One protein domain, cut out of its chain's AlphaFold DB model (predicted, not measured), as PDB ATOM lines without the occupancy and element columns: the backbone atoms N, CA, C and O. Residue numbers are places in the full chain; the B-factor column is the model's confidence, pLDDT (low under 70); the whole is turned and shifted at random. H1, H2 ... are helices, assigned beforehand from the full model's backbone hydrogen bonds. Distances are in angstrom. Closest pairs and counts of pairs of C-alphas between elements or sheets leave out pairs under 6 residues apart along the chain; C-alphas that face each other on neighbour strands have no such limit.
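This is residues 2 to 99 and 167 to 210 of the 245 residues of an uncharacterized protein of Paramecium tetraurelia (UniProt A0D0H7). What would one see first? Three helices, H1, H2 and H3, make an up-and-down bundle whose centres form a triangle, with H4 packed antiparallel on H3. H5 crosses the last residues of H2 about perpendicularly, and after short H6 a long link, residues 173 to 189 with no named element, leads to H7 and H8, with residues 189 to 199 sticking out. How much is printed, and how large is it? The printed part has 142 residues with eight named helices, H1 to H8 in order, and no named strand, so its class is all helix. It is compact, with a radius of gyration of the C-alphas of 15.5 A and spans of 47 by 39 by 31 A.

Where do the first helices lie? H1 is residues 2 to 13, 16.8 A long, and begins with C-alpha 2 at (99.183, 130.543, 236.803). H2 is residues 17 to 33, 24.4 A, H3 is residues 37 to 53, 24.7 A, and H4 is residues 57 to 68, 16.1 A. What follows? H5 is residues 78 to 94, 24.1 A, beginning with C-alpha 78 at (108.852, 108.289, 229.127). H6 is residues 167 to 172, H7 is residues 190 to 195, and H8 is residues 201 to 208, ending with C-alpha 208 at (116.778, 101.775, 237.722).

How is the bundle made? H2, the hub, touches H1 at a shallow tilt of 14 degrees, opposite ways, with the C-alphas of Ser 8 and Ala 20 closest at 4.1 A. H2 and H3 touch at 16 degrees, a shallow tilt, opposite ways, closest at the C-alphas of Tyr 17 and Cys 50, 5.4 A; each of these pairs is a helical hairpin. What lies beyond it? H3 and H4, also a hairpin, touch at a shallow tilt of 24 degrees, closest at the C-alphas of Gly 48 and Ala 60, 4.0 A. Residues 29 to 33 of H2 touch residues 80 to 87 of H5, about perpendicular at 89 degrees, with the C-alphas of Leu 33 and Cys 84 5.3 A apart. H6 is close to but not clearly touching H1, with the C-alphas of Ala 11 and Leu 168 7.4 A apart, while H8 is near H5 and H7 touches no helix. What do the backbones show? Every O i to N i+4 pair is within hydrogen-bond range in H1, H2, H3, H4, H5, H6 and H8; in H7 it is 0 of 2, with 1 of 3 O i to N i+3 pairs within range.

How far does it reach? The two C-alphas farthest apart, those of Asn 98 and Leu 191, are 51.1 A apart. Where is it broken or loosely linked? Residues 100 to 166 are not printed, and C-alphas 99 and 167 are 25.9 A apart across the cut; the link from H6 to H7, 17 residues, is long. Where is confidence low? Residues 96 to 99, 175 and 177 to 210 are under 70, and the mean pLDDT of the printed part is 76.1.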
ATOM      1  N   LYS A   2      99.067 129.065 236.914       89.62
ATOM      2  CA  LYS A   2      99.183 130.543 236.803       89.62
ATOM      3  C   LYS A   2     100.083 131.181 237.878       89.62
ATOM      4  O   LYS A   2     100.878 132.056 237.562       89.62
ATOM      5  N   ALA A   3     100.024 130.678 239.113       91.56
ATOM      6  CA  ALA A   3     100.898 131.119 240.201       91.56
ATOM      7  C   ALA A   3     102.399 130.935 239.893       91.56
ATOM      8  O   ALA A   3     103.176 131.852 240.123       91.56
ATOM      9  N   PHE A   4     102.812 129.807 239.298       92.44
ATOM     10  CA  PHE A   4     104.215 129.579 238.917       92.44
ATOM     11  C   PHE A   4     104.683 130.530 237.815       92.44
ATOM     12  O   PHE A   4     105.830 130.966 237.833       92.44
ATOM     13  N   ILE A   5     103.796 130.887 236.882       92.62
ATOM     14  CA  ILE A   5     104.078 131.909 235.864       92.62
ATOM     15  C   ILE A   5     104.219 133.292 236.515       92.62
ATOM     16  O   ILE A   5     105.093 134.068 236.138       92.62
ATOM     17  N   GLY A   6     103.390 133.603 237.515       92.56
ATOM     18  CA  GLY A   6     103.535 134.819 238.315       92.56
ATOM     19  C   GLY A   6     104.885 134.873 239.034       92.56
ATOM     20  O   GLY A   6     105.618 135.845 238.887       92.56
ATOM     21  N   LEU A   7     105.258 133.796 239.734       92.44
ATOM     22  CA  LEU A   7     106.545 133.686 240.431       92.44
ATOM     23  C   LEU A   7     107.738 133.775 239.474       92.44
ATOM     24  O   LEU A   7     108.735 134.415 239.807       92.44
ATOM     25  N   SER A   8     107.643 133.183 238.280       93.62
ATOM     26  CA  SER A   8     108.707 133.294 237.281       93.62
ATOM     27  C   SER A   8     108.836 134.714 236.737       93.62
ATOM     28  O   SER A   8     109.956 135.206 236.631       93.62
ATOM     29  N   ASN A   9     107.725 135.413 236.480       93.06
ATOM     30  CA  ASN A   9     107.759 136.826 236.104       93.06
ATOM     31  C   ASN A   9     108.399 137.676 237.216       93.06
ATOM     32  O   ASN A   9     109.261 138.498 236.921       93.06
ATOM     33  N   CYS A  10     108.058 137.439 238.489       92.88
ATOM     34  CA  CYS A  10     108.715 138.113 239.612       92.88
ATOM     35  C   CYS A  10     110.228 137.845 239.611       92.88
ATOM     36  O   CYS A  10     111.024 138.779 239.679       92.88
ATOM     37  N   ALA A  11     110.656 136.592 239.458       92.50
ATOM     38  CA  ALA A  11     112.078 136.256 239.381       92.50
ATOM     39  C   ALA A  11     112.793 136.940 238.194       92.50
ATOM     40  O   ALA A  11     113.924 137.397 238.352       92.50
ATOM     41  N   VAL A  12     112.120 137.083 237.045       93.12
ATOM     42  CA  VAL A  12     112.612 137.851 235.885       93.12
ATOM     43  C   VAL A  12     112.766 139.337 236.221       93.12
ATOM     44  O   VAL A  12     113.788 139.918 235.868       93.12
ATOM     45  N   THR A  13     111.826 139.951 236.951       93.12
ATOM     46  CA  THR A  13     111.965 141.363 237.376       93.12
ATOM     47  C   THR A  13     113.176 141.593 238.283       93.12
ATOM     48  O   THR A  13     113.803 142.646 238.214       93.12
ATOM     49  N   TYR A  14     113.568 140.583 239.065       91.75
ATOM     50  CA  TYR A  14     114.795 140.587 239.868       91.75
ATOM     51  C   TYR A  14     116.037 140.084 239.110       91.75
ATOM     52  O   TYR A  14     117.055 139.786 239.736       91.75
ATOM     53  N   GLN A  15     115.960 139.929 237.784       92.69
ATOM     54  CA  GLN A  15     117.043 139.432 236.919       92.69
ATOM     55  C   GLN A  15     117.590 138.050 237.330       92.69
ATOM     56  O   GLN A  15     118.688 137.648 236.955       92.69
ATOM     57  N   SER A  16     116.810 137.288 238.096       92.44
ATOM     58  CA  SER A  16     117.168 135.962 238.595       92.44
ATOM     59  C   SER A  16     116.583 134.885 237.683       92.44
ATOM     60  O   SER A  16     115.672 134.138 238.052       92.44
ATOM     61  N   TYR A  17     117.101 134.814 236.457       91.88
ATOM     62  CA  TYR A  17     116.560 133.965 235.390       91.88
ATOM     63  C   TYR A  17     116.642 132.462 235.697       91.88
ATOM     64  O   TYR A  17     115.743 131.708 235.331       91.88
ATOM     65  N   GLU A  18     117.659 132.012 236.433       90.00
ATOM     66  CA  GLU A  18     117.780 130.606 236.848       90.00
ATOM     67  C   GLU A  18     116.622 130.164 237.753       90.00
ATOM     68  O   GLU A  18     116.079 129.066 237.612       90.00
ATOM     69  N   ILE A  19     116.211 131.044 238.671       90.44
ATOM     70  CA  ILE A  19     115.066 130.835 239.564       90.44
ATOM     71  C   ILE A  19     113.772 130.822 238.747       90.44
ATOM     72  O   ILE A  19     112.931 129.940 238.937       90.44
ATOM     73  N   ALA A  20     113.638 131.745 237.790       92.12
ATOM     74  CA  ALA A  20     112.491 131.784 236.888       92.12
ATOM     75  C   ALA A  20     112.335 130.468 236.110       92.12
ATOM     76  O   ALA A  20     111.236 129.911 236.058       92.12
ATOM     77  N   VAL A  21     113.434 129.916 235.583       91.06
ATOM     78  CA  VAL A  21     113.431 128.626 234.874       91.06
ATOM     79  C   VAL A  21     112.994 127.478 235.784       91.06
ATOM     80  O   VAL A  21     112.244 126.615 235.333       91.06
ATOM     81  N   LYS A  22     113.385 127.456 237.065       90.44
ATOM     82  CA  LYS A  22     112.920 126.417 238.008       90.44
ATOM     83  C   LYS A  22     111.399 126.450 238.188       90.44
ATOM     84  O   LYS A  22     110.756 125.404 238.100       90.44
ATOM     85  N   PHE A  23     110.815 127.638 238.358       91.94
ATOM     86  CA  PHE A  23     109.358 127.792 238.436       91.94
ATOM     87  C   PHE A  23     108.656 127.404 237.133       91.94
ATOM     88  O   PHE A  23     107.634 126.719 237.165       91.94
ATOM     89  N   LEU A  24     109.217 127.787 235.984       92.25
ATOM     90  CA  LEU A  24     108.682 127.429 234.669       92.25
ATOM     91  C   LEU A  24     108.730 125.917 234.426       92.25
ATOM     92  O   LEU A  24     107.727 125.342 234.013       92.25
ATOM     93  N   LYS A  25     109.831 125.243 234.775       90.50
ATOM     94  CA  LYS A  25     109.935 123.778 234.703       90.50
ATOM     95  C   LYS A  25     108.902 123.088 235.584       90.50
ATOM     96  O   LYS A  25     108.289 122.122 235.144       90.50
ATOM     97  N   LYS A  26     108.669 123.588 236.800       89.94
ATOM     98  CA  LYS A  26     107.600 123.056 237.654       89.94
ATOM     99  C   LYS A  26     106.225 123.280 237.022       89.94
ATOM    100  O   LYS A  26     105.410 122.364 236.993       89.94
ATOM    101  N   CYS A  27     105.985 124.462 236.455       93.19
ATOM    102  CA  CYS A  27     104.759 124.754 235.716       93.19
ATOM    103  C   CYS A  27     104.540 123.766 234.557       93.19
ATOM    104  O   CYS A  27     103.430 123.261 234.410       93.19
ATOM    105  N   LEU A  28     105.600 123.431 233.812       91.38
ATOM    106  CA  LEU A  28     105.567 122.454 232.720       91.38
ATOM    107  C   LEU A  28     105.117 121.067 233.197       91.38
ATOM    108  O   LEU A  28     104.251 120.462 232.577       91.38
ATOM    109  N   GLN A  29     105.631 120.595 234.340       89.69
ATOM    110  CA  GLN A  29     105.219 119.309 234.922       89.69
ATOM    111  C   GLN A  29     103.706 119.250 235.173       89.69
ATOM    112  O   GLN A  29     103.055 118.251 234.871       89.69
ATOM    113  N   TYR A  30     103.138 120.333 235.711       91.25
ATOM    114  CA  TYR A  30     101.698 120.437 235.944       91.25
ATOM    115  C   TYR A  30     100.901 120.629 234.649       91.25
ATOM    116  O   TYR A  30      99.769 120.152 234.573       91.25
ATOM    117  N   ALA A  31     101.461 121.303 233.643       92.06
ATOM    118  CA  ALA A  31     100.835 121.436 232.331       92.06
ATOM    119  C   ALA A  31     100.682 120.063 231.667       92.06
ATOM    120  O   ALA A  31      99.582 119.710 231.248       92.06
ATOM    121  N   TRP A  32     101.738 119.247 231.701       90.12
ATOM    122  CA  TRP A  32     101.710 117.870 231.212       90.12
ATOM    123  C   TRP A  32     100.759 116.962 231.987       90.12
ATOM    124  O   TRP A  32     100.121 116.114 231.372       90.12
ATOM    125  N   LEU A  33     100.643 117.137 233.309       90.12
ATOM    126  CA  LEU A  33      99.712 116.358 234.133       90.12
ATOM    127  C   LEU A  33      98.243 116.662 233.804       90.12
ATOM    128  O   LEU A  33      97.412 115.762 233.854       90.12
ATOM    129  N   ASN A  34      97.931 117.922 233.490       90.38
ATOM    130  CA  ASN A  34      96.576 118.375 233.159       90.38
ATOM    131  C   ASN A  34      96.301 118.398 231.646       90.38
ATOM    132  O   ASN A  34      95.263 118.913 231.237       90.38
ATOM    133  N   ASN A  35      97.234 117.908 230.821       91.19
ATOM    134  CA  ASN A  35      97.182 117.973 229.357       91.19
ATOM    135  C   ASN A  35      96.878 119.388 228.814       91.19
ATOM    136  O   ASN A  35      96.165 119.553 227.827       91.19
ATOM    137  N   ASN A  36      97.407 120.430 229.467       93.06
ATOM    138  CA  ASN A  36      97.161 121.818 229.079       93.06
ATOM    139  C   ASN A  36      98.241 122.324 228.109       93.06
ATOM    140  O   ASN A  36      99.287 122.828 228.528       93.06
ATOM    141  N   LEU A  37      97.939 122.213 226.815       91.62
ATOM    142  CA  LEU A  37      98.835 122.583 225.717       91.62
ATOM    143  C   LEU A  37      99.110 124.096 225.641       91.62
ATOM    144  O   LEU A  37     100.221 124.508 225.320       91.62
ATOM    145  N   GLU A  38      98.134 124.942 225.984       93.31
ATOM    146  CA  GLU A  38      98.322 126.402 225.980       93.31
ATOM    147  C   GLU A  38      99.380 126.830 227.002       93.31
ATOM    148  O   GLU A  38     100.267 127.636 226.710       93.31
ATOM    149  N   ILE A  39      99.309 126.257 228.208       94.12
ATOM    150  CA  ILE A  39     100.287 126.524 229.264       94.12
ATOM    151  C   ILE A  39     101.643 125.912 228.912       94.12
ATOM    152  O   ILE A  39     102.659 126.548 229.182       94.12
ATOM    153  N   GLU A  40     101.683 124.726 228.301       92.69
ATOM    154  CA  GLU A  40     102.931 124.128 227.808       92.69
ATOM    155  C   GLU A  40     103.638 125.055 226.810       92.69
ATOM    156  O   GLU A  40     104.809 125.389 227.013       92.69
ATOM    157  N   ASN A  41     102.917 125.563 225.805       92.81
ATOM    158  CA  ASN A  41     103.489 126.491 224.832       92.81
ATOM    159  C   ASN A  41     103.980 127.791 225.497       92.81
ATOM    160  O   ASN A  41     105.123 128.216 225.313       92.81
ATOM    161  N   LEU A  42     103.150 128.393 226.356       94.69
ATOM    162  CA  LEU A  42     103.514 129.608 227.088       94.69
ATOM    163  C   LEU A  42     104.767 129.410 227.956       94.69
ATOM    164  O   LEU A  42     105.602 130.314 228.086       94.69
ATOM    165  N   VAL A  43     104.908 128.235 228.568       93.75
ATOM    166  CA  VAL A  43     106.086 127.887 229.362       93.75
ATOM    167  C   VAL A  43     107.317 127.729 228.472       93.75
ATOM    168  O   VAL A  43     108.372 128.241 228.854       93.75
ATOM    169  N   HIS A  44     107.209 127.110 227.293       92.12
ATOM    170  CA  HIS A  44     108.309 127.057 226.324       92.12
ATOM    171  C   HIS A  44     108.756 128.463 225.910       92.12
ATOM    172  O   HIS A  44     109.932 128.792 226.079       92.12
ATOM    173  N   GLN A  45     107.823 129.336 225.522       94.19
ATOM    174  CA  GLN A  45     108.120 130.729 225.176       94.19
ATOM    175  C   GLN A  45     108.888 131.452 226.296       94.19
ATOM    176  O   GLN A  45     109.966 132.008 226.081       94.19
ATOM    177  N   LYS A  46     108.361 131.413 227.528       95.00
ATOM    178  CA  LYS A  46     108.979 132.086 228.684       95.00
ATOM    179  C   LYS A  46     110.335 131.493 229.056       95.00
ATOM    180  O   LYS A  46     111.226 132.224 229.490       95.00
ATOM    181  N   THR A  47     110.504 130.184 228.884       93.31
ATOM    182  CA  THR A  47     111.774 129.498 229.149       93.31
ATOM    183  C   THR A  47     112.831 129.906 228.124       93.31
ATOM    184  O   THR A  47     113.974 130.161 228.508       93.31
ATOM    185  N   GLY A  48     112.446 130.061 226.852       91.75
ATOM    186  CA  GLY A  48     113.311 130.599 225.800       91.75
ATOM    187  C   GLY A  48     113.814 132.008 226.116       91.75
ATOM    188  O   GLY A  48     115.024 132.242 226.098       91.75
ATOM    189  N   ILE A  49     112.918 132.901 226.548       93.75
ATOM    190  CA  ILE A  49     113.265 134.267 226.980       93.75
ATOM    191  C   ILE A  49     114.261 134.243 228.148       93.75
ATOM    192  O   ILE A  49     115.268 134.951 228.125       93.75
ATOM    193  N   CYS A  50     114.027 133.404 229.162       93.62
ATOM    194  CA  CYS A  50     114.954 133.291 230.291       93.62
ATOM    195  C   CYS A  50     116.339 132.802 229.842       93.62
ATOM    196  O   CYS A  50     117.353 133.325 230.300       93.62
ATOM    197  N   HIS A  51     116.408 131.821 228.936       90.56
ATOM    198  CA  HIS A  51     117.684 131.341 228.401       90.56
ATOM    199  C   HIS A  51     118.409 132.381 227.551       90.56
ATOM    200  O   HIS A  51     119.634 132.461 227.645       90.56
ATOM    201  N   PHE A  52     117.673 133.200 226.801       93.56
ATOM    202  CA  PHE A  52     118.234 134.314 226.044       93.56
ATOM    203  C   PHE A  52     118.930 135.315 226.973       93.56
ATOM    204  O   PHE A  52     120.102 135.625 226.767       93.56
ATOM    205  N   TYR A  53     118.267 135.736 228.055       93.25
ATOM    206  CA  TYR A  53     118.860 136.660 229.029       93.25
ATOM    207  C   TYR A  53     120.027 136.068 229.830       93.25
ATOM    208  O   TYR A  53     120.880 136.812 230.303       93.25
ATOM    209  N   MET A  54     120.108 134.741 229.954       90.12
ATOM    210  CA  MET A  54     121.275 134.058 230.531       90.12
ATOM    211  C   MET A  54     122.433 133.876 229.532       90.12
ATOM    212  O   MET A  54     123.422 133.237 229.878       90.12
ATOM    213  N   GLY A  55     122.309 134.349 228.286       88.75
ATOM    214  CA  GLY A  55     123.316 134.156 227.233       88.75
ATOM    215  C   GLY A  55     123.359 132.739 226.645       88.75
ATOM    216  O   GLY A  55     124.227 132.425 225.836       88.75
ATOM    217  N   ASN A  56     122.411 131.872 227.010       87.94
ATOM    218  CA  ASN A  56     122.316 130.501 226.509       87.94
ATOM    219  C   ASN A  56     121.522 130.465 225.193       87.94
ATOM    220  O   ASN A  56     120.388 129.976 225.159       87.94
ATOM    221  N   ILE A  57     122.112 130.992 224.118       85.00
ATOM    222  CA  ILE A  57     121.433 131.199 222.825       85.00
ATOM    223  C   ILE A  57     120.899 129.892 222.224       85.00
ATOM    224  O   ILE A  57     119.773 129.865 221.737       85.00
ATOM    225  N   GLU A  58     121.644 128.792 222.334       83.31
ATOM    226  CA  GLU A  58     121.225 127.478 221.822       83.31
ATOM    227  C   GLU A  58     119.912 127.004 222.460       83.31
ATOM    228  O   GLU A  58     118.961 126.630 221.773       83.31
ATOM    229  N   LYS A  59     119.822 127.083 223.795       82.06
ATOM    230  CA  LYS A  59     118.606 126.708 224.531       82.06
ATOM    231  C   LYS A  59     117.466 127.675 224.249       82.06
ATOM    232  O   LYS A  59     116.324 127.243 224.142       82.06
ATOM    233  N   ALA A  60     117.765 128.966 224.132       84.00
ATOM    234  CA  ALA A  60     116.764 129.967 223.793       84.00
ATOM    235  C   ALA A  60     116.126 129.672 222.429       84.00
ATOM    236  O   ALA A  60     114.902 129.625 222.332       84.00
ATOM    237  N   SER A  61     116.952 129.397 221.413       82.69
ATOM    238  CA  SER A  61     116.496 129.037 220.068       82.69
ATOM    239  C   SER A  61     115.636 127.780 220.089       82.69
ATOM    240  O   SER A  61     114.547 127.792 219.530       82.69
ATOM    241  N   PHE A  62     116.076 126.735 220.796       84.00
ATOM    242  CA  PHE A  62     115.319 125.490 220.922       84.00
ATOM    243  C   PHE A  62     113.906 125.715 221.482       84.00
ATOM    244  O   PHE A  62     112.920 125.280 220.894       84.00
ATOM    245  N   TYR A  63     113.786 126.430 222.603       85.38
ATOM    246  CA  TYR A  63     112.475 126.669 223.209       85.38
ATOM    247  C   TYR A  63     111.602 127.639 222.418       85.38
ATOM    248  O   TYR A  63     110.381 127.494 222.429       85.38
ATOM    249  N   HIS A  64     112.203 128.623 221.747       86.88
ATOM    250  CA  HIS A  64     111.461 129.515 220.864       86.88
ATOM    251  C   HIS A  64     110.945 128.778 219.630       86.88
ATOM    252  O   HIS A  64     109.772 128.928 219.307       86.88
ATOM    253  N   GLU A  65     111.773 127.953 218.985       85.38
ATOM    254  CA  GLU A  65     111.357 127.144 217.838       85.38
ATOM    255  C   GLU A  65     110.196 126.237 218.233       85.38
ATOM    256  O   GLU A  65     109.133 126.319 217.626       85.38
ATOM    257  N   ARG A  66     110.351 125.489 219.330       86.50
ATOM    258  CA  ARG A  66     109.318 124.596 219.864       86.50
ATOM    259  C   ARG A  66     108.006 125.319 220.189       86.50
ATOM    260  O   ARG A  66     106.922 124.792 219.958       86.50
ATOM    261  N   SER A  67     108.098 126.547 220.699       88.62
ATOM    262  CA  SER A  67     106.928 127.377 220.988       88.62
ATOM    263  C   SER A  67     106.220 127.876 219.719       88.62
ATOM    264  O   SER A  67     104.990 127.878 219.646       88.62
ATOM    265  N   ILE A  68     106.987 128.274 218.700       89.06
ATOM    266  CA  ILE A  68     106.467 128.776 217.420       89.06
ATOM    267  C   ILE A  68     105.847 127.645 216.596       89.06
ATOM    268  O   ILE A  68     104.809 127.842 215.964       89.06
ATOM    269  N   THR A  69     106.460 126.461 216.605       85.06
ATOM    270  CA  THR A  69     105.977 125.286 215.870       85.06
ATOM    271  C   THR A  69     104.845 124.552 216.583       85.06
ATOM    272  O   THR A  69     104.289 123.626 215.997       85.06
ATOM    273  N   TYR A  70     104.484 124.964 217.808       85.25
ATOM    274  CA  TYR A  70     103.538 124.246 218.670       85.25
ATOM    275  C   TYR A  70     103.935 122.769 218.842       85.25
ATOM    276  O   TYR A  70     103.094 121.872 218.828       85.25
ATOM    277  N   ASP A  71     105.237 122.516 218.975       80.12
ATOM    278  CA  ASP A  71     105.768 121.173 219.165       80.12
ATOM    279  C   ASP A  71     105.643 120.766 220.643       80.12
ATOM    280  O   ASP A  71     106.340 121.271 221.527       80.12
ATOM    281  N   PHE A  72     104.683 119.884 220.915       84.38
ATOM    282  CA  PHE A  72     104.306 119.440 222.255       84.38
ATOM    283  C   PHE A  72     104.921 118.094 222.610       84.38
ATOM    284  O   PHE A  72     105.202 117.257 221.751       84.38
ATOM    285  N   GLU A  73     105.076 117.836 223.906       82.19
ATOM    286  CA  GLU A  73     105.568 116.541 224.354       82.19
ATOM    287  C   GLU A  73     104.506 115.454 224.149       82.19
ATOM    288  O   GLU A  73     103.375 115.580 224.617       82.19
ATOM    289  N   ILE A  74     104.872 114.348 223.502       82.62
ATOM    290  CA  ILE A  74     103.963 113.221 223.256       82.62
ATOM    291  C   ILE A  74     103.512 112.618 224.600       82.62
ATOM    292  O   ILE A  74     104.326 112.428 225.504       82.62
ATOM    293  N   GLU A  75     102.227 112.278 224.741       79.56
ATOM    294  CA  GLU A  75     101.670 111.687 225.976       79.56
ATOM    295  C   GLU A  75     102.395 110.406 226.405       79.56
ATOM    296  O   GLU A  75     102.619 110.163 227.593       79.56
ATOM    297  N   ASP A  76     102.819 109.613 225.422       76.81
ATOM    298  CA  ASP A  76     103.506 108.352 225.647       76.81
ATOM    299  C   ASP A  76     104.995 108.468 225.970       76.81
ATOM    300  O   ASP A  76     105.605 107.455 226.334       76.81
ATOM    301  N   SER A  77     105.554 109.678 225.898       78.12
ATOM    302  CA  SER A  77     106.957 109.940 226.200       78.12
ATOM    303  C   SER A  77     107.316 109.470 227.616       78.12
ATOM    304  O   SER A  77     106.612 109.813 228.577       78.12
ATOM    305  N   PRO A  78     108.420 108.716 227.810       76.31
ATOM    306  CA  PRO A  78     108.852 108.289 229.127       76.31
ATOM    307  C   PRO A  78     109.217 109.499 229.988       76.31
ATOM    308  O   PRO A  78     109.048 109.438 231.204       76.31
ATOM    309  N   LEU A  79     109.646 110.614 229.381       78.44
ATOM    310  CA  LEU A  79     109.911 111.862 230.088       78.44
ATOM    311  C   LEU A  79     108.623 112.456 230.665       78.44
ATOM    312  O   LEU A  79     108.573 112.794 231.852       78.44
ATOM    313  N   ARG A  80     107.571 112.540 229.843       81.88
ATOM    314  CA  ARG A  80     106.261 113.041 230.272       81.88
ATOM    315  C   ARG A  80     105.645 112.135 231.335       81.88
ATOM    316  O   ARG A  80     105.235 112.630 232.384       81.88
ATOM    317  N   LYS A  81     105.671 110.814 231.128       83.44
ATOM    318  CA  LYS A  81     105.202 109.819 232.110       83.44
ATOM    319  C   LYS A  81     105.942 109.941 233.440       83.44
ATOM    320  O   LYS A  81     105.301 110.077 234.478       83.44
ATOM    321  N   LEU A  82     107.275 109.998 233.414       82.62
ATOM    322  CA  LEU A  82     108.103 110.164 234.612       82.62
ATOM    323  C   LEU A  82     107.773 111.452 235.378       82.62
ATOM    324  O   LEU A  82     107.670 111.446 236.607       82.62
ATOM    325  N   SER A  83     107.617 112.559 234.652       83.12
ATOM    326  CA  SER A  83     107.223 113.843 235.227       83.12
ATOM    327  C   SER A  83     105.873 113.745 235.931       83.12
ATOM    328  O   SER A  83     105.749 114.102 237.105       83.12
ATOM    329  N   CYS A  84     104.867 113.231 235.223       86.50
ATOM    330  CA  CYS A  84     103.514 113.078 235.739       86.50
ATOM    331  C   CYS A  84     103.476 112.152 236.959       86.50
ATOM    332  O   CYS A  84     102.834 112.493 237.952       86.50
ATOM    333  N   ASP A  85     104.188 111.025 236.925       85.25
ATOM    334  CA  ASP A  85     104.283 110.089 238.049       85.25
ATOM    335  C   ASP A  85     104.898 110.755 239.280       85.25
ATOM    336  O   ASP A  85     104.385 110.607 240.388       85.25
ATOM    337  N   THR A  86     105.955 111.546 239.095       84.44
ATOM    338  CA  THR A  86     106.619 112.231 240.208       84.44
ATOM    339  C   THR A  86     105.704 113.262 240.864       84.44
ATOM    340  O   THR A  86     105.604 113.309 242.092       84.44
ATOM    341  N   VAL A  87     104.986 114.054 240.061       85.50
ATOM    342  CA  VAL A  87     103.996 115.001 240.591       85.50
ATOM    343  C   VAL A  87     102.858 114.257 241.287       85.50
ATOM    344  O   VAL A  87     102.479 114.649 242.386       85.50
ATOM    345  N   LYS A  88     102.350 113.156 240.722       86.94
ATOM    346  CA  LYS A  88     101.306 112.334 241.359       86.94
ATOM    347  C   LYS A  88     101.756 111.771 242.708       86.94
ATOM    348  O   LYS A  88     100.995 111.832 243.666       86.94
ATOM    349  N   ILE A  89     102.986 111.262 242.808       84.88
ATOM    350  CA  ILE A  89     103.553 110.761 244.071       84.88
ATOM    351  C   ILE A  89     103.647 111.893 245.099       84.88
ATOM    352  O   ILE A  89     103.234 111.709 246.243       84.88
ATOM    353  N   TYR A  90     104.146 113.064 244.692       84.19
ATOM    354  CA  TYR A  90     104.210 114.240 245.560       84.19
ATOM    355  C   TYR A  90     102.815 114.655 246.049       84.19
ATOM    356  O   TYR A  90     102.606 114.816 247.252       84.19
ATOM    357  N   LEU A  91     101.846 114.753 245.135       84.31
ATOM    358  CA  LEU A  91     100.474 115.121 245.463       84.31
ATOM    359  C   LEU A  91      99.835 114.111 246.418       84.31
ATOM    360  O   LEU A  91      99.300 114.514 247.439       84.31
ATOM    361  N   ASN A  92      99.971 112.811 246.160       84.38
ATOM    362  CA  ASN A  92      99.417 111.773 247.031       84.38
ATOM    363  C   ASN A  92     100.058 111.755 248.427       84.38
ATOM    364  O   ASN A  92      99.397 111.395 249.397       84.38
ATOM    365  N   LYS A  93     101.341 112.124 248.539       83.94
ATOM    366  CA  LYS A  93     102.061 112.170 249.819       83.94
ATOM    367  C   LYS A  93     101.656 113.372 250.675       83.94
ATOM    368  O   LYS A  93     101.585 113.245 251.892       83.94
ATOM    369  N   HIS A  94     101.454 114.535 250.054       78.06
ATOM    370  CA  HIS A  94     101.226 115.800 250.765       78.06
ATOM    371  C   HIS A  94      99.755 116.227 250.818       78.06
ATOM    372  O   HIS A  94      99.367 116.968 251.717       78.06
ATOM    373  N   PHE A  95      98.937 115.739 249.889       72.00
ATOM    374  CA  PHE A  95      97.515 116.038 249.780       72.00
ATOM    375  C   PHE A  95      96.743 114.716 249.761       72.00
ATOM    376  O   PHE A  95      96.409 114.165 248.711       72.00
ATOM    377  N   SER A  96      96.472 114.176 250.949       64.94
ATOM    378  CA  SER A  96      95.539 113.062 251.117       64.94
ATOM    379  C   SER A  96      94.188 113.434 250.491       64.94
ATOM    380  O   SER A  96      93.741 114.573 250.632       64.94
ATOM    381  N   ARG A  97      93.508 112.473 249.849       57.59
ATOM    382  CA  ARG A  97      92.206 112.626 249.154       57.59
ATOM    383  C   ARG A  97      91.068 113.283 249.973       57.59
ATOM    384  O   ARG A  97      90.035 113.590 249.394       57.59
ATOM    385  N   ASN A  98      91.269 113.568 251.261       52.59
ATOM    386  CA  ASN A  98      90.244 113.998 252.215       52.59
ATOM    387  C   ASN A  98      90.405 115.456 252.693       52.59
ATOM    388  O   ASN A  98      89.885 115.831 253.746       52.59
ATOM    389  N   TYR A  99      91.113 116.316 251.953       50.72
ATOM    390  CA  TYR A  99      91.213 117.728 252.356       50.72
ATOM    391  C   TYR A  99      89.848 118.440 252.313       50.72
ATOM    392  O   TYR A  99      89.572 119.294 253.145       50.72
ATOM    393  N   LEU A 167     111.856 135.399 249.781       85.88
ATOM    394  CA  LEU A 167     110.644 134.598 249.605       85.88
ATOM    395  C   LEU A 167     110.763 133.616 248.427       85.88
ATOM    396  O   LEU A 167     110.422 132.447 248.568       85.88
ATOM    397  N   LEU A 168     111.293 134.056 247.279       86.44
ATOM    398  CA  LEU A 168     111.504 133.171 246.125       86.44
ATOM    399  C   LEU A 168     112.465 132.016 246.447       86.44
ATOM    400  O   LEU A 168     112.224 130.885 246.025       86.44
ATOM    401  N   LYS A 169     113.536 132.282 247.204       85.50
ATOM    402  CA  LYS A 169     114.484 131.246 247.647       85.50
ATOM    403  C   LYS A 169     113.860 130.299 248.671       85.50
ATOM    404  O   LYS A 169     114.061 129.094 248.559       85.50
ATOM    405  N   ASP A 170     113.074 130.827 249.605       85.88
ATOM    406  CA  ASP A 170     112.373 130.035 250.617       85.88
ATOM    407  C   ASP A 170     111.362 129.085 249.952       85.88
ATOM    408  O   ASP A 170     111.320 127.901 250.281       85.88
ATOM    409  N   ILE A 171     110.626 129.548 248.934       85.56
ATOM    410  CA  ILE A 171     109.729 128.691 248.140       85.56
ATOM    411  C   ILE A 171     110.520 127.594 247.414       85.56
ATOM    412  O   ILE A 171     110.127 126.430 247.445       85.56
ATOM    413  N   LEU A 172     111.653 127.932 246.791       83.75
ATOM    414  CA  LEU A 172     112.491 126.939 246.109       83.75
ATOM    415  C   LEU A 172     113.124 125.908 247.053       83.75
ATOM    416  O   LEU A 172     113.533 124.850 246.583       83.75
ATOM    417  N   SER A 173     113.229 126.207 248.350       83.12
ATOM    418  CA  SER A 173     113.749 125.270 249.355       83.12
ATOM    419  C   SER A 173     112.751 124.172 249.741       83.12
ATOM    420  O   SER A 173     113.106 123.227 250.445       83.12
ATOM    421  N   GLN A 174     111.498 124.279 249.291       80.38
ATOM    422  CA  GLN A 174     110.472 123.279 249.556       80.38
ATOM    423  C   GLN A 174     110.726 121.991 248.762       80.38
ATOM    424  O   GLN A 174     111.144 122.030 247.603       80.38
ATOM    425  N   GLN A 175     110.346 120.850 249.352       68.25
ATOM    426  CA  GLN A 175     110.487 119.509 248.754       68.25
ATOM    427  C   GLN A 175     109.817 119.376 247.373       68.25
ATOM    428  O   GLN A 175     110.138 118.478 246.597       68.25
ATOM    429  N   GLU A 176     108.889 120.277 247.034       70.81
ATOM    430  CA  GLU A 176     108.237 120.314 245.726       70.81
ATOM    431  C   GLU A 176     109.229 120.526 244.561       70.81
ATOM    432  O   GLU A 176     108.979 120.052 243.444       70.81
ATOM    433  N   PHE A 177     110.353 121.207 244.803       69.81
ATOM    434  CA  PHE A 177     111.348 121.569 243.784       69.81
ATOM    435  C   PHE A 177     112.558 120.626 243.719       69.81
ATOM    436  O   PHE A 177     113.429 120.820 242.866       69.81
ATOM    437  N   ASP A 178     112.595 119.580 244.553       59.19
ATOM    438  CA  ASP A 178     113.690 118.597 244.593       59.19
ATOM    439  C   ASP A 178     113.815 117.800 243.284       59.19
ATOM    440  O   ASP A 178     114.903 117.353 242.912       59.19
ATOM    441  N   PHE A 179     112.705 117.642 242.556       56.72
ATOM    442  CA  PHE A 179     112.666 116.960 241.267       56.72
ATOM    443  C   PHE A 179     112.495 117.950 240.112       56.72
ATOM    444  O   PHE A 179     111.412 118.495 239.868       56.72
ATOM    445  N   GLN A 180     113.566 118.143 239.348       59.34
ATOM    446  CA  GLN A 180     113.540 118.937 238.126       59.34
ATOM    447  C   GLN A 180     113.331 118.026 236.924       59.34
ATOM    448  O   GLN A 180     114.083 117.077 236.719       59.34
ATOM    449  N   VAL A 181     112.336 118.347 236.094       57.19
ATOM    450  CA  VAL A 181     112.169 117.657 234.816       57.19
ATOM    451  C   VAL A 181     113.372 117.939 233.930       57.19
ATOM    452  O   VAL A 181     113.811 119.089 233.778       57.19
ATOM    453  N   TYR A 182     113.897 116.858 233.358       53.50
ATOM    454  CA  TYR A 182     114.925 116.938 232.343       53.50
ATOM    455  C   TYR A 182     114.326 117.596 231.109       53.50
ATOM    456  O   TYR A 182     113.335 117.139 230.559       53.50
ATOM    457  N   THR A 183     114.920 118.693 230.683       52.69
ATOM    458  CA  THR A 183     114.610 119.292 229.394       52.69
ATOM    459  C   THR A 183     115.711 118.860 228.436       52.69
ATOM    460  O   THR A 183     116.876 119.013 228.833       52.69
ATOM    461  N   PRO A 184     115.398 118.316 227.245       39.94
ATOM    462  CA  PRO A 184     116.404 117.796 226.327       39.94
ATOM    463  C   PRO A 184     117.552 118.791 226.148       39.94
ATOM    464  O   PRO A 184     117.343 119.964 225.839       39.94
ATOM    465  N   LYS A 185     118.784 118.340 226.406       37.88
ATOM    466  CA  LYS A 185     119.972 119.094 226.011       37.88
ATOM    467  C   LYS A 185     120.144 118.854 224.514       37.88
ATOM    468  O   LYS A 185     120.572 117.766 224.137       37.88
ATOM    469  N   HIS A 186     119.845 119.837 223.670       35.38
ATOM    470  CA  HIS A 186     120.406 119.803 222.325       35.38
ATOM    471  C   HIS A 186     121.912 120.038 222.405       35.38
ATOM    472  O   HIS A 186     122.364 121.033 222.960       35.38
ATOM    473  N   SER A 187     122.644 119.017 221.949       36.00
ATOM    474  CA  SER A 187     123.983 119.050 221.352       36.00
ATOM    475  C   SER A 187     124.884 120.216 221.758       36.00
ATOM    476  O   SER A 187     124.928 121.225 221.069       36.00
ATOM    477  N   CYS A 188     125.707 120.017 222.788       32.22
ATOM    478  CA  CYS A 188     126.940 120.781 222.928       32.22
ATOM    479  C   CYS A 188     128.074 119.835 223.340       32.22
ATOM    480  O   CYS A 188     128.013 119.229 224.408       32.22
ATOM    481  N   SER A 189     129.042 119.700 222.425       32.91
ATOM    482  CA  SER A 189     130.396 119.137 222.541       32.91
ATOM    483  C   SER A 189     130.596 117.908 223.444       32.91
ATOM    484  O   SER A 189     130.482 117.968 224.669       32.91
ATOM    485  N   VAL A 190     131.030 116.810 222.815       38.91
ATOM    486  CA  VAL A 190     131.455 115.521 223.404       38.91
ATOM    487  C   VAL A 190     132.334 115.684 224.660       38.91
ATOM    488  O   VAL A 190     132.252 114.881 225.588       38.91
ATOM    489  N   LEU A 191     133.100 116.775 224.766       35.22
ATOM    490  CA  LEU A 191     133.968 117.066 225.912       35.22
ATOM    491  C   LEU A 191     133.221 117.423 227.212       35.22
ATOM    492  O   LEU A 191     133.708 117.104 228.296       35.22
ATOM    493  N   TYR A 192     132.030 118.026 227.147       37.34
ATOM    494  CA  TYR A 192     131.277 118.426 228.350       37.34
ATOM    495  C   TYR A 192     130.368 117.305 228.887       37.34
ATOM    496  O   TYR A 192     129.984 117.309 230.058       37.34
ATOM    497  N   GLN A 193     130.044 116.305 228.056       37.97
ATOM    498  CA  GLN A 193     129.233 115.148 228.463       37.97
ATOM    499  C   GLN A 193     129.972 114.186 229.403       37.97
ATOM    500  O   GLN A 193     129.319 113.481 230.172       37.97
ATOM    501  N   ILE A 194     131.308 114.173 229.385       37.66
ATOM    502  CA  ILE A 194     132.112 113.331 230.283       37.66
ATOM    503  C   ILE A 194     132.171 113.932 231.700       37.66
ATOM    504  O   ILE A 194     132.156 113.187 232.676       37.66
ATOM    505  N   LEU A 195     132.149 115.265 231.828       32.28
ATOM    506  CA  LEU A 195     132.312 115.963 233.112       32.28
ATOM    507  C   LEU A 195     131.029 116.063 233.957       32.28
ATOM    508  O   LEU A 195     131.120 116.133 235.176       32.28
ATOM    509  N   VAL A 196     129.835 116.027 233.352       38.22
ATOM    510  CA  VAL A 196     128.552 116.289 234.052       38.22
ATOM    511  C   VAL A 196     127.712 115.012 234.231       38.22
ATOM    512  O   VAL A 196     126.482 115.038 234.212       38.22
ATOM    513  N   ARG A 197     128.365 113.851 234.379       38.16
ATOM    514  CA  ARG A 197     127.697 112.567 234.685       38.16
ATOM    515  C   ARG A 197     127.247 112.437 236.148       38.16
ATOM    516  O   ARG A 197     126.609 111.451 236.487       38.16
ATOM    517  N   THR A 198     127.549 113.411 237.003       37.91
ATOM    518  CA  THR A 198     127.517 113.238 238.465       37.91
ATOM    519  C   THR A 198     126.387 113.957 239.209       37.91
ATOM    520  O   THR A 198     126.255 113.745 240.407       37.91
ATOM    521  N   GLU A 199     125.541 114.769 238.563       34.12
ATOM    522  CA  GLU A 199     124.733 115.745 239.328       34.12
ATOM    523  C   GLU A 199     123.203 115.605 239.272       34.12
ATOM    524  O   GLU A 199     122.498 116.481 239.770       34.12
ATOM    525  N   SER A 200     122.623 114.528 238.728       41.81
ATOM    526  CA  SER A 200     121.151 114.426 238.712       41.81
ATOM    527  C   SER A 200     120.611 113.064 239.133       41.81
ATOM    528  O   SER A 200     120.670 112.096 238.385       41.81
ATOM    529  N   LYS A 201     119.944 113.043 240.297       40.03
ATOM    530  CA  LYS A 201     119.168 111.909 240.841       40.03
ATOM    531  C   LYS A 201     118.091 111.377 239.873       40.03
ATOM    532  O   LYS A 201     117.612 110.260 240.029       40.03
ATOM    533  N   CYS A 202     117.713 112.161 238.855       37.09
ATOM    534  CA  CYS A 202     116.865 111.709 237.746       37.09
ATOM    535  C   CYS A 202     117.523 110.606 236.904       37.09
ATOM    536  O   CYS A 202     116.830 109.700 236.448       37.09
ATOM    537  N   PHE A 203     118.840 110.673 236.688       39.16
ATOM    538  CA  PHE A 203     119.562 109.709 235.855       39.16
ATOM    539  C   PHE A 203     119.683 108.348 236.547       39.16
ATOM    540  O   PHE A 203     119.470 107.315 235.915       39.16
ATOM    541  N   ASP A 204     119.904 108.348 237.863       42.69
ATOM    542  CA  ASP A 204     119.888 107.129 238.680       42.69
ATOM    543  C   ASP A 204     118.501 106.465 238.672       42.69
ATOM    544  O   ASP A 204     118.380 105.243 238.590       42.69
ATOM    545  N   TYR A 205     117.431 107.270 238.667       43.12
ATOM    546  CA  TYR A 205     116.057 106.772 238.563       43.12
ATOM    547  C   TYR A 205     115.741 106.171 237.178       43.12
ATOM    548  O   TYR A 205     115.078 105.136 237.089       43.12
ATOM    549  N   LEU A 206     116.238 106.779 236.096       43.19
ATOM    550  CA  LEU A 206     116.087 106.272 234.722       43.19
ATOM    551  C   LEU A 206     116.857 104.960 234.498       43.19
ATOM    552  O   LEU A 206     116.316 104.027 233.898       43.19
ATOM    553  N   ASN A 207     118.067 104.849 235.058       42.34
ATOM    554  CA  ASN A 207     118.858 103.614 235.046       42.34
ATOM    555  C   ASN A 207     118.152 102.475 235.798       42.34
ATOM    556  O   ASN A 207     118.098 101.351 235.297       42.34
ATOM    557  N   ASN A 208     117.530 102.768 236.945       50.25
ATOM    558  CA  ASN A 208     116.778 101.775 237.722       50.25
ATOM    559  C   ASN A 208     115.523 101.249 236.999       50.25
ATOM    560  O   ASN A 208     115.094 100.126 237.266       50.25
ATOM    561  N   LYS A 209     114.952 102.009 236.051       47.62
ATOM    562  CA  LYS A 209     113.823 101.570 235.204       47.62
ATOM    563  C   LYS A 209     114.238 100.983 233.843       47.62
ATOM    564  O   LYS A 209     113.357 100.668 233.049       47.62
ATOM    565  N   LYS A 210     115.539 100.795 233.567       45.06
ATOM    566  CA  LYS A 210     116.065 100.324 232.263       45.06
ATOM    567  C   LYS A 210     115.596 101.168 231.063       45.06
ATOM    568  O   LYS A 210     115.417 100.632 229.973       45.06
TER     569      LYS A 210